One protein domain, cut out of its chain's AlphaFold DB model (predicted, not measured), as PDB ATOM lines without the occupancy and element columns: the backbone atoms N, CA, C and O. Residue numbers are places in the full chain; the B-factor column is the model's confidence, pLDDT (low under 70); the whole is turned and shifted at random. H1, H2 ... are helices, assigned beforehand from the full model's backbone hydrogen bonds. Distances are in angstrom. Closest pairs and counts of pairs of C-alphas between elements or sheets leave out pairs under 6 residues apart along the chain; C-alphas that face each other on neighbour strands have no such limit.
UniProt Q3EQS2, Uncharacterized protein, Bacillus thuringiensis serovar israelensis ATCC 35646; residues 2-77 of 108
ATOM      1  N   THR A   2     -32.483 139.929  15.115       47.06
ATOM      2  CA  THR A   2     -32.295 140.712  16.349       47.06
ATOM      3  C   THR A   2     -30.934 140.409  16.983       47.06
ATOM      4  O   THR A   2     -30.602 139.241  17.129       47.06
ATOM      5  N   LYS A   3     -30.186 141.434  17.427       53.38
ATOM      6  CA  LYS A   3     -28.858 141.384  18.102       53.38
ATOM      7  C   LYS A   3     -28.579 140.191  19.043       53.38
ATOM      8  O   LYS A   3     -27.423 139.823  19.201       53.38
ATOM      9  N   ARG A   4     -29.608 139.586  19.654       56.34
ATOM     10  CA  ARG A   4     -29.498 138.391  20.510       56.34
ATOM     11  C   ARG A   4     -28.971 137.144  19.792       56.34
ATOM     12  O   ARG A   4     -28.303 136.352  20.440       56.34
ATOM     13  N   SER A   5     -29.231 136.967  18.493       63.00
ATOM     14  CA  SER A   5     -28.737 135.787  17.770       63.00
ATOM     15  C   SER A   5     -27.211 135.787  17.683       63.00
ATOM     16  O   SER A   5     -26.587 134.785  18.000       63.00
ATOM     17  N   HIS A   6     -26.595 136.922  17.340       73.81
ATOM     18  CA  HIS A   6     -25.143 137.007  17.149       73.81
ATOM     19  C   HIS A   6     -24.338 136.627  18.395       73.81
ATOM     20  O   HIS A   6     -23.338 135.931  18.272       73.81
ATOM     21  N   THR A   7     -24.772 137.048  19.585       82.19
ATOM     22  CA  THR A   7     -24.066 136.723  20.834       82.19
ATOM     23  C   THR A   7     -24.188 135.244  21.198       82.19
ATOM     24  O   THR A   7     -23.208 134.660  21.644       82.19
ATOM     25  N   LEU A   8     -25.358 134.636  20.965       85.44
ATOM     26  CA  LEU A   8     -25.564 133.202  21.191       85.44
ATOM     27  C   LEU A   8     -24.692 132.368  20.254       85.44
ATOM     28  O   LEU A   8     -23.943 131.525  20.724       85.44
ATOM     29  N   TYR A   9     -24.712 132.677  18.954       88.31
ATOM     30  CA  TYR A   9     -23.849 132.004  17.983       88.31
ATOM     31  C   TYR A   9     -22.369 132.184  18.317       88.31
ATOM     32  O   TYR A   9     -21.625 131.217  18.275       88.31
ATOM     33  N   TYR A  10     -21.934 133.395  18.671       89.50
ATOM     34  CA  TYR A  10     -20.532 133.645  19.013       89.50
ATOM     35  C   TYR A  10     -20.067 132.807  20.213       89.50
ATOM     36  O   TYR A  10     -18.992 132.212  20.164       89.50
ATOM     37  N   ASN A  11     -20.883 132.720  21.269       92.56
ATOM     38  CA  ASN A  11     -20.560 131.877  22.418       92.56
ATOM     39  C   ASN A  11     -20.552 130.389  22.046       92.56
ATOM     40  O   ASN A  11     -19.610 129.680  22.383       92.56
ATOM     41  N   ASP A  12     -21.561 129.936  21.302       94.88
ATOM     42  CA  ASP A  12     -21.638 128.555  20.838       94.88
ATOM     43  C   ASP A  12     -20.457 128.180  19.946       94.88
ATOM     44  O   ASP A  12     -19.940 127.083  20.098       94.88
ATOM     45  N   PHE A  13     -19.968 129.068  19.076       92.69
ATOM     46  CA  PHE A  13     -18.764 128.808  18.282       92.69
ATOM     47  C   PHE A  13     -17.541 128.584  19.169       92.69
ATOM     48  O   PHE A  13     -16.793 127.636  18.949       92.69
ATOM     49  N   LYS A  14     -17.366 129.396  20.216       93.38
ATOM     50  CA  LYS A  14     -16.269 129.219  21.171       93.38
ATOM     51  C   LYS A  14     -16.364 127.881  21.912       93.38
ATOM     52  O   LYS A  14     -15.364 127.179  22.050       93.38
ATOM     53  N   LEU A  15     -17.554 127.524  22.396       96.50
ATOM     54  CA  LEU A  15     -17.788 126.243  23.067       96.50
ATOM     55  C   LEU A  15     -17.604 125.066  22.100       96.50
ATOM     56  O   LEU A  15     -16.997 124.057  22.452       96.50
ATOM     57  N   LEU A  16     -18.092 125.203  20.870       96.50
ATOM     58  CA  LEU A  16     -18.000 124.184  19.837       96.50
ATOM     59  C   LEU A  16     -16.549 123.942  19.416       96.50
ATOM     60  O   LEU A  16     -16.162 122.784  19.309       96.50
ATOM     61  N   ASN A  17     -15.735 124.991  19.250       95.50
ATOM     62  CA  ASN A  17     -14.305 124.862  18.952       95.50
ATOM     63  C   ASN A  17     -13.587 124.018  20.015       95.50
ATOM     64  O   ASN A  17     -12.846 123.101  19.669       95.50
ATOM     65  N   ALA A  18     -13.875 124.260  21.299       95.56
ATOM     66  CA  ALA A  18     -13.324 123.469  22.397       95.56
ATOM     67  C   ALA A  18     -13.719 121.987  22.300       95.56
ATOM     68  O   ALA A  18     -12.864 121.102  22.352       95.56
ATOM     69  N   LYS A  19     -15.018 121.713  22.117       97.25
ATOM     70  CA  LYS A  19     -15.546 120.344  22.031       97.25
ATOM     71  C   LYS A  19     -15.031 119.597  20.799       97.25
ATOM     72  O   LYS A  19     -14.657 118.436  20.919       97.25
ATOM     73  N   LEU A  20     -14.978 120.250  19.635       96.56
ATOM     74  CA  LEU A  20     -14.452 119.663  18.400       96.56
ATOM     75  C   LEU A  20     -12.961 119.358  18.517       96.56
ATOM     76  O   LEU A  20     -12.545 118.274  18.120       96.56
ATOM     77  N   LEU A  21     -12.172 120.272  19.094       95.75
ATOM     78  CA  LEU A  21     -10.747 120.028  19.299       95.75
ATOM     79  C   LEU A  21     -10.533 118.837  20.236       95.75
ATOM     80  O   LEU A  21      -9.758 117.947  19.918       95.75
ATOM     81  N   HIS A  22     -11.275 118.769  21.343       95.50
ATOM     82  CA  HIS A  22     -11.202 117.634  22.265       95.50
ATOM     83  C   HIS A  22     -11.635 116.303  21.627       95.50
ATOM     84  O   HIS A  22     -11.076 115.259  21.947       95.50
ATOM     85  N   HIS A  23     -12.633 116.330  20.742       96.12
ATOM     86  CA  HIS A  23     -13.193 115.129  20.123       96.12
ATOM     87  C   HIS A  23     -12.337 114.577  18.976       96.12
ATOM     88  O   HIS A  23     -12.217 113.362  18.845       96.12
ATOM     89  N   TYR A  24     -11.758 115.451  18.146       95.31
ATOM     90  CA  TYR A  24     -11.041 115.050  16.931       95.31
ATOM     91  C   TYR A  24      -9.514 115.115  17.050       95.31
ATOM     92  O   TYR A  24      -8.828 114.381  16.343       95.31
ATOM     93  N   ASP A  25      -8.963 115.957  17.928       94.69
ATOM     94  CA  ASP A  25      -7.515 116.082  18.155       94.69
ATOM     95  C   ASP A  25      -7.100 115.413  19.473       94.69
ATOM     96  O   ASP A  25      -6.455 116.012  20.331       94.69
ATOM     97  N   THR A  26      -7.483 114.144  19.647       88.06
ATOM     98  CA  THR A  26      -7.220 113.356  20.866       88.06
ATOM     99  C   THR A  26      -5.734 113.321  21.237       88.06
ATOM    100  O   THR A  26      -5.381 113.347  22.415       88.06
ATOM    101  N   GLU A  27      -4.860 113.308  20.230       92.06
ATOM    102  CA  GLU A  27      -3.403 113.280  20.393       92.06
ATOM    103  C   GLU A  27      -2.775 114.681  20.540       92.06
ATOM    104  O   GLU A  27      -1.557 114.795  20.678       92.06
ATOM    105  N   GLN A  28      -3.582 115.748  20.505       89.62
ATOM    106  CA  GLN A  28      -3.160 117.150  20.632       89.62
ATOM    107  C   GLN A  28      -2.070 117.558  19.623       89.62
ATOM    108  O   GLN A  28      -1.151 118.325  19.926       89.62
ATOM    109  N   GLN A  29      -2.143 117.020  18.405       93.81
ATOM    110  CA  GLN A  29      -1.135 117.218  17.362       93.81
ATOM    111  C   GLN A  29      -1.484 118.372  16.427       93.81
ATOM    112  O   GLN A  29      -0.588 118.909  15.764       93.81
ATOM    113  N   LEU A  30      -2.754 118.789  16.375       92.50
ATOM    114  CA  LEU A  30      -3.227 119.786  15.420       92.50
ATOM    115  C   LEU A  30      -2.470 121.108  15.557       92.50
ATOM    116  O   LEU A  30      -2.093 121.702  14.548       92.50
ATOM    117  N   PHE A  31      -2.164 121.539  16.784       91.81
ATOM    118  CA  PHE A  31      -1.398 122.770  17.001       91.81
ATOM    119  C   PHE A  31      -0.015 122.679  16.351       91.81
ATOM    120  O   PHE A  31       0.387 123.569  15.603       91.81
ATOM    121  N   SER A  32       0.700 121.577  16.596       91.38
ATOM    122  CA  SER A  32       2.025 121.367  16.017       91.38
ATOM    123  C   SER A  32       1.971 121.301  14.495       91.38
ATOM    124  O   SER A  32       2.866 121.840  13.855       91.38
ATOM    125  N   LEU A  33       0.951 120.663  13.915       90.88
ATOM    126  CA  LEU A  33       0.775 120.569  12.463       90.88
ATOM    127  C   LEU A  33       0.528 121.948  11.838       90.88
ATOM    128  O   LEU A  33       1.158 122.310  10.849       90.88
ATOM    129  N   LEU A  34      -0.346 122.751  12.442       89.19
ATOM    130  CA  LEU A  34      -0.693 124.086  11.949       89.19
ATOM    131  C   LEU A  34       0.425 125.117  12.152       89.19
ATOM    132  O   LEU A  34       0.523 126.085  11.393       89.19
ATOM    133  N   ASN A  35       1.269 124.922  13.165       89.25
ATOM    134  CA  ASN A  35       2.391 125.808  13.463       89.25
ATOM    135  C   ASN A  35       3.649 125.511  12.625       89.25
ATOM    136  O   ASN A  35       4.649 126.214  12.745       89.25
ATOM    137  N   GLN A  36       3.618 124.500  11.752       90.12
ATOM    138  CA  GLN A  36       4.716 124.246  10.824       90.12
ATOM    139  C   GLN A  36       4.835 125.350   9.764       90.12
ATOM    140  O   GLN A  36       3.864 126.022   9.372       90.12
ATOM    141  N   GLU A  37       6.064 125.535   9.281       87.50
ATOM    142  CA  GLU A  37       6.304 126.326   8.082       87.50
ATOM    143  C   GLU A  37       5.628 125.648   6.890       87.50
ATOM    144  O   GLU A  37       5.827 124.465   6.626       87.50
ATOM    145  N   ALA A  38       4.814 126.415   6.167       85.88
ATOM    146  CA  ALA A  38       4.114 125.943   4.986       85.88
ATOM    147  C   ALA A  38       4.382 126.888   3.820       85.88
ATOM    148  O   ALA A  38       4.390 128.116   3.974       85.88
ATOM    149  N   HIS A  39       4.563 126.317   2.631       88.69
ATOM    150  CA  HIS A  39       4.602 127.098   1.408       88.69
ATOM    151  C   HIS A  39       3.173 127.471   0.998       88.69
ATOM    152  O   HIS A  39       2.483 126.708   0.332       88.69
ATOM    153  N   ILE A  40       2.722 128.639   1.451       89.56
ATOM    154  CA  ILE A  40       1.413 129.195   1.094       89.56
ATOM    155  C   ILE A  40       1.583 130.030  -0.175       89.56
ATOM    156  O   ILE A  40       2.410 130.944  -0.193       89.56
ATOM    157  N   MET A  41       0.825 129.702  -1.220       91.62
ATOM    158  CA  MET A  41       0.763 130.504  -2.442       91.62
ATOM    159  C   MET A  41      -0.280 131.608  -2.284       91.62
ATOM    160  O   MET A  41      -1.339 131.377  -1.704       91.62
ATOM    161  N   ASP A  42       0.012 132.783  -2.830       95.12
ATOM    162  CA  ASP A  42      -0.987 133.833  -2.995       95.12
ATOM    163  C   ASP A  42      -1.982 133.440  -4.098       95.12
ATOM    164  O   ASP A  42      -1.578 133.035  -5.191       95.12
ATOM    165  N   ILE A  43      -3.277 133.575  -3.810       95.50
ATOM    166  CA  ILE A  43      -4.365 133.496  -4.796       95.50
ATOM    167  C   ILE A  43      -5.141 134.819  -4.805       95.50
ATOM    168  O   ILE A  43      -4.974 135.638  -3.899       95.50
ATOM    169  N   GLU A  44      -5.976 135.045  -5.822       95.81
ATOM    170  CA  GLU A  44      -6.717 136.307  -5.984       95.81
ATOM    171  C   GLU A  44      -7.590 136.629  -4.759       95.81
ATOM    172  O   GLU A  44      -7.643 137.772  -4.307       95.81
ATOM    173  N   GLU A  45      -8.229 135.617  -4.178       96.25
ATOM    174  CA  GLU A  45      -9.177 135.769  -3.077       96.25
ATOM    175  C   GLU A  45      -8.507 135.878  -1.700       96.25
ATOM    176  O   GLU A  45      -9.075 136.467  -0.778       96.25
ATOM    177  N   VAL A  46      -7.318 135.287  -1.529       94.62
ATOM    178  CA  VAL A  46      -6.636 135.165  -0.234       94.62
ATOM    179  C   VAL A  46      -5.121 135.249  -0.412       94.62
ATOM    180  O   VAL A  46      -4.494 134.374  -1.009       94.62
ATOM    181  N   SER A  47      -4.517 136.274   0.193       95.00
ATOM    182  CA  SER A  47      -3.062 136.397   0.267       95.00
ATOM    183  C   SER A  47      -2.465 135.511   1.364       95.00
ATOM    184  O   SER A  47      -3.080 135.237   2.400       95.00
ATOM    185  N   LYS A  48      -1.203 135.135   1.193       93.69
ATOM    186  CA  LYS A  48      -0.361 134.476   2.193       93.69
ATOM    187  C   LYS A  48      -0.303 135.258   3.505       93.69
ATOM    188  O   LYS A  48      -0.338 134.661   4.579       93.69
ATOM    189  N   GLU A  49      -0.233 136.586   3.433       93.12
ATOM    190  CA  GLU A  49      -0.228 137.454   4.615       93.12
ATOM    191  C   GLU A  49      -1.543 137.365   5.399       93.12
ATOM    192  O   GLU A  49      -1.519 137.270   6.630       93.12
ATOM    193  N   ASN A  50      -2.684 137.302   4.703       93.69
ATOM    194  CA  ASN A  50      -3.984 137.093   5.339       93.69
ATOM    195  C   ASN A  50      -4.030 135.737   6.050       93.69
ATOM    196  O   ASN A  50      -4.495 135.665   7.187       93.69
ATOM    197  N   VAL A  51      -3.495 134.678   5.431       91.94
ATOM    198  CA  VAL A  51      -3.429 133.348   6.059       91.94
ATOM    199  C   VAL A  51      -2.579 133.378   7.328       91.94
ATOM    200  O   VAL A  51      -3.012 132.874   8.363       91.94
ATOM    201  N   PHE A  52      -1.391 133.989   7.297       90.06
ATOM    202  CA  PHE A  52      -0.549 134.081   8.494       90.06
ATOM    203  C   PHE A  52      -1.170 134.931   9.595       90.06
ATOM    204  O   PHE A  52      -1.120 134.542  10.760       90.06
ATOM    205  N   SER A  53      -1.793 136.050   9.235       91.44
ATOM    206  CA  SER A  53      -2.507 136.898  10.189       91.44
ATOM    207  C   SER A  53      -3.680 136.150  10.825       91.44
ATOM    208  O   SER A  53      -3.943 136.307  12.017       91.44
ATOM    209  N   PHE A  54      -4.344 135.281  10.058       91.88
ATOM    210  CA  PHE A  54      -5.439 134.452  10.543       91.88
ATOM    211  C   PHE A  54      -4.992 133.374  11.541       91.88
ATOM    212  O   PHE A  54      -5.722 133.099  12.494       91.88
ATOM    213  N   ARG A  55      -3.779 132.811  11.392       89.94
ATOM    214  CA  ARG A  55      -3.255 131.769  12.302       89.94
ATOM    215  C   ARG A  55      -3.313 132.181  13.769       89.94
ATOM    216  O   ARG A  55      -3.574 131.340  14.621       89.94
ATOM    217  N   LYS A  56      -3.098 133.465  14.069       89.06
ATOM    218  CA  LYS A  56      -3.190 133.973  15.439       89.06
ATOM    219  C   LYS A  56      -4.572 133.708  16.048       89.06
ATOM    220  O   LYS A  56      -4.646 133.161  17.141       89.06
ATOM    221  N   TYR A  57      -5.640 134.063  15.335       90.88
ATOM    222  CA  TYR A  57      -7.011 133.865  15.812       90.88
ATOM    223  C   TYR A  57      -7.352 132.378  15.931       90.88
ATOM    224  O   TYR A  57      -7.955 131.963  16.912       90.88
ATOM    225  N   LEU A  58      -6.874 131.563  14.986       90.69
ATOM    226  CA  LEU A  58      -7.018 130.110  15.052       90.69
ATOM    227  C   LEU A  58      -6.390 129.531  16.330       90.69
ATOM    228  O   LEU A  58      -7.019 128.731  17.012       90.69
ATOM    229  N   PHE A  59      -5.170 129.943  16.682       92.19
ATOM    230  CA  PHE A  59      -4.512 129.467  17.900       92.19
ATOM    231  C   PHE A  59      -5.181 129.977  19.178       92.19
ATOM    232  O   PHE A  59      -5.210 129.253  20.168       92.19
ATOM    233  N   GLU A  60      -5.746 131.185  19.167       90.75
ATOM    234  CA  GLU A  60      -6.566 131.683  20.278       90.75
ATOM    235  C   GLU A  60      -7.819 130.815  20.484       90.75
ATOM    236  O   GLU A  60      -8.143 130.486  21.622       90.75
ATOM    237  N   ASP A  61      -8.466 130.364  19.406       89.94
ATOM    238  CA  ASP A  61      -9.636 129.477  19.465       89.94
ATOM    239  C   ASP A  61      -9.307 128.051  19.944       89.94
ATOM    240  O   ASP A  61     -10.177 127.357  20.476       89.94
ATOM    241  N   MET A  62      -8.054 127.611  19.792       92.19
ATOM    242  CA  MET A  62      -7.579 126.323  20.317       92.19
ATOM    243  C   MET A  62      -7.317 126.357  21.828       92.19
ATOM    244  O   MET A  62      -7.242 125.304  22.462       92.19
ATOM    245  N   LEU A  63      -7.182 127.547  22.420       92.00
ATOM    246  CA  LEU A  63      -6.992 127.723  23.855       92.00
ATOM    247  C   LEU A  63      -8.347 127.896  24.539       92.00
ATOM    248  O   LEU A  63      -8.974 128.955  24.483       92.00
ATOM    249  N   TYR A  64      -8.787 126.866  25.252       93.69
ATOM    250  CA  TYR A  64     -10.042 126.900  25.990       93.69
ATOM    251  C   TYR A  64      -9.873 126.386  27.424       93.69
ATOM    252  O   TYR A  64      -9.063 125.495  27.680       93.69
ATOM    253  N   PRO A  65     -10.639 126.929  28.387       94.69
ATOM    254  CA  PRO A  65     -10.719 126.344  29.714       94.69
ATOM    255  C   PRO A  65     -11.534 125.045  29.661       94.69
ATOM    256  O   PRO A  65     -12.537 124.966  28.953       94.69
ATOM    257  N   GLU A  66     -11.137 124.051  30.453       94.38
ATOM    258  CA  GLU A  66     -11.763 122.719  30.493       94.38
ATOM    259  C   GLU A  66     -13.282 122.770  30.731       94.38
ATOM    260  O   GLU A  66     -14.031 121.998  30.140       94.38
ATOM    261  N   GLN A  67     -13.764 123.756  31.498       96.50
ATOM    262  CA  GLN A  67     -15.196 123.986  31.727       96.50
ATOM    263  C   GLN A  67     -16.018 124.096  30.426       96.50
ATOM    264  O   GLN A  67     -17.152 123.620  30.384       96.50
ATOM    265  N   ASN A  68     -15.438 124.625  29.339       96.00
ATOM    266  CA  ASN A  68     -16.119 124.757  28.050       96.00
ATOM    267  C   ASN A  68     -16.519 123.390  27.461       96.00
ATOM    268  O   ASN A  68     -17.463 123.299  26.671       96.00
ATOM    269  N   LEU A  69     -15.838 122.305  27.847       96.25
ATOM    270  CA  LEU A  69     -16.183 120.946  27.426       96.25
ATOM    271  C   LEU A  69     -17.505 120.470  28.035       96.25
ATOM    272  O   LEU A  69     -18.197 119.660  27.420       96.25
ATOM    273  N   HIS A  70     -17.907 121.034  29.172       96.38
ATOM    274  CA  HIS A  70     -19.101 120.635  29.915       96.38
ATOM    275  C   HIS A  70     -20.282 121.599  29.757       96.38
ATOM    276  O   HIS A  70     -21.396 121.248  30.127       96.38
ATOM    277  N   GLU A  71     -20.066 122.791  29.197       96.75
ATOM    278  CA  GLU A  71     -21.145 123.750  28.930       96.75
ATOM    279  C   GLU A  71     -22.001 123.332  27.725       96.75
ATOM    280  O   GLU A  71     -21.472 122.929  26.685       96.75
ATOM    281  N   ASP A  72     -23.323 123.457  27.843       95.88
ATOM    282  CA  ASP A  72     -24.255 123.136  26.761       95.88
ATOM    283  C   ASP A  72     -24.261 124.214  25.670       95.88
ATOM    284  O   ASP A  72     -24.369 125.416  25.937       95.88
ATOM    285  N   LEU A  73     -24.231 123.761  24.419       96.25
ATOM    286  CA  LEU A  73     -24.495 124.599  23.253       96.25
ATOM    287  C   LEU A  73     -25.980 125.003  23.216       96.25
ATOM    288  O   LEU A  73     -26.861 124.218  23.573       96.25
ATOM    289  N   GLN A  74     -26.267 126.225  22.777       94.38
ATOM    290  CA  GLN A  74     -27.602 126.827  22.833       94.38
ATOM    291  C   GLN A  74     -28.387 126.725  21.517       94.38
ATOM    292  O   GLN A  74     -29.618 126.777  21.527       94.38
ATOM    293  N   VAL A  75     -27.701 126.623  20.379       91.75
ATOM    294  CA  VAL A  75     -28.308 126.606  19.040       91.75
ATOM    295  C   VAL A  75     -28.434 125.184  18.497       91.75
ATOM    296  O   VAL A  75     -29.486 124.821  17.974       91.75
ATOM    297  N   PHE A  76     -27.378 124.381  18.623       91.56
ATOM    298  CA  PHE A  76     -27.330 122.987  18.179       91.56
ATOM    299  C   PHE A  76     -26.713 122.126  19.267       91.56
ATOM    300  O   PHE A  76     -25.868 122.599  20.010       91.56
ATOM    301  N   THR A  77     -27.073 120.852  19.331       96.06
ATOM    302  CA  THR A  77     -26.369 119.900  20.202       96.06
ATOM    303  C   THR A  77     -25.036 119.483  19.582       96.06
ATOM    304  O   THR A  77     -24.872 119.509  18.360       96.06
TER     305      THR A  77
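What this domain is: This is residues 2 to 77 of the 108 residues of an uncharacterized protein of Bacillus thuringiensis serovar israelensis ATCC 35646 (UniProt Q3EQS2). Two long helices, H1 and H3, make an open L, the end of H3 meeting H1; short H4 packs on H1, and a wide loop, residues 35 to 47, joins short H2 to H3. The printed part has 76 residues, of which 45 are in four named helices, in the order H1, H2, H3, H4, with no named strand; the class is all helix, and the whole is loose, with a radius of gyration of the C-alphas of 15.1 A and spans of 39 by 37 by 17 A.

Where its parts are: H1, residues 4 to 24, begins at C-alpha 4 (-29.498, 138.391, 20.510), 30.0 A long. H2 is residues 30 to 34. H3, residues 48 to 62, is 21.1 A long. H4, residues 66 to 69, ends at C-alpha 69 (-16.183, 120.946, 27.426).

How they stand to each other: H1 touches H3 about perpendicular, at 84 degrees, with residues 14 to 21 alone; the closest C-alphas, Asn 17 and Asp 61, are 6.6 A apart. H1 touches H4 with residues 15 to 22 alone, closest C-alphas Leu 15 and Asn 68, 5.5 A. H2 and H3 are close but not clearly touching, closest C-alphas Phe 31 and Phe 59, 7.4 A. Every O i to N i+4 pair is within hydrogen-bond range in H1 and H2, 9 of 11 in H3.

The domain as a whole: The printed part has no cut. The H2 to H3 link is long. Residues 2 to 5 have pLDDT under 70.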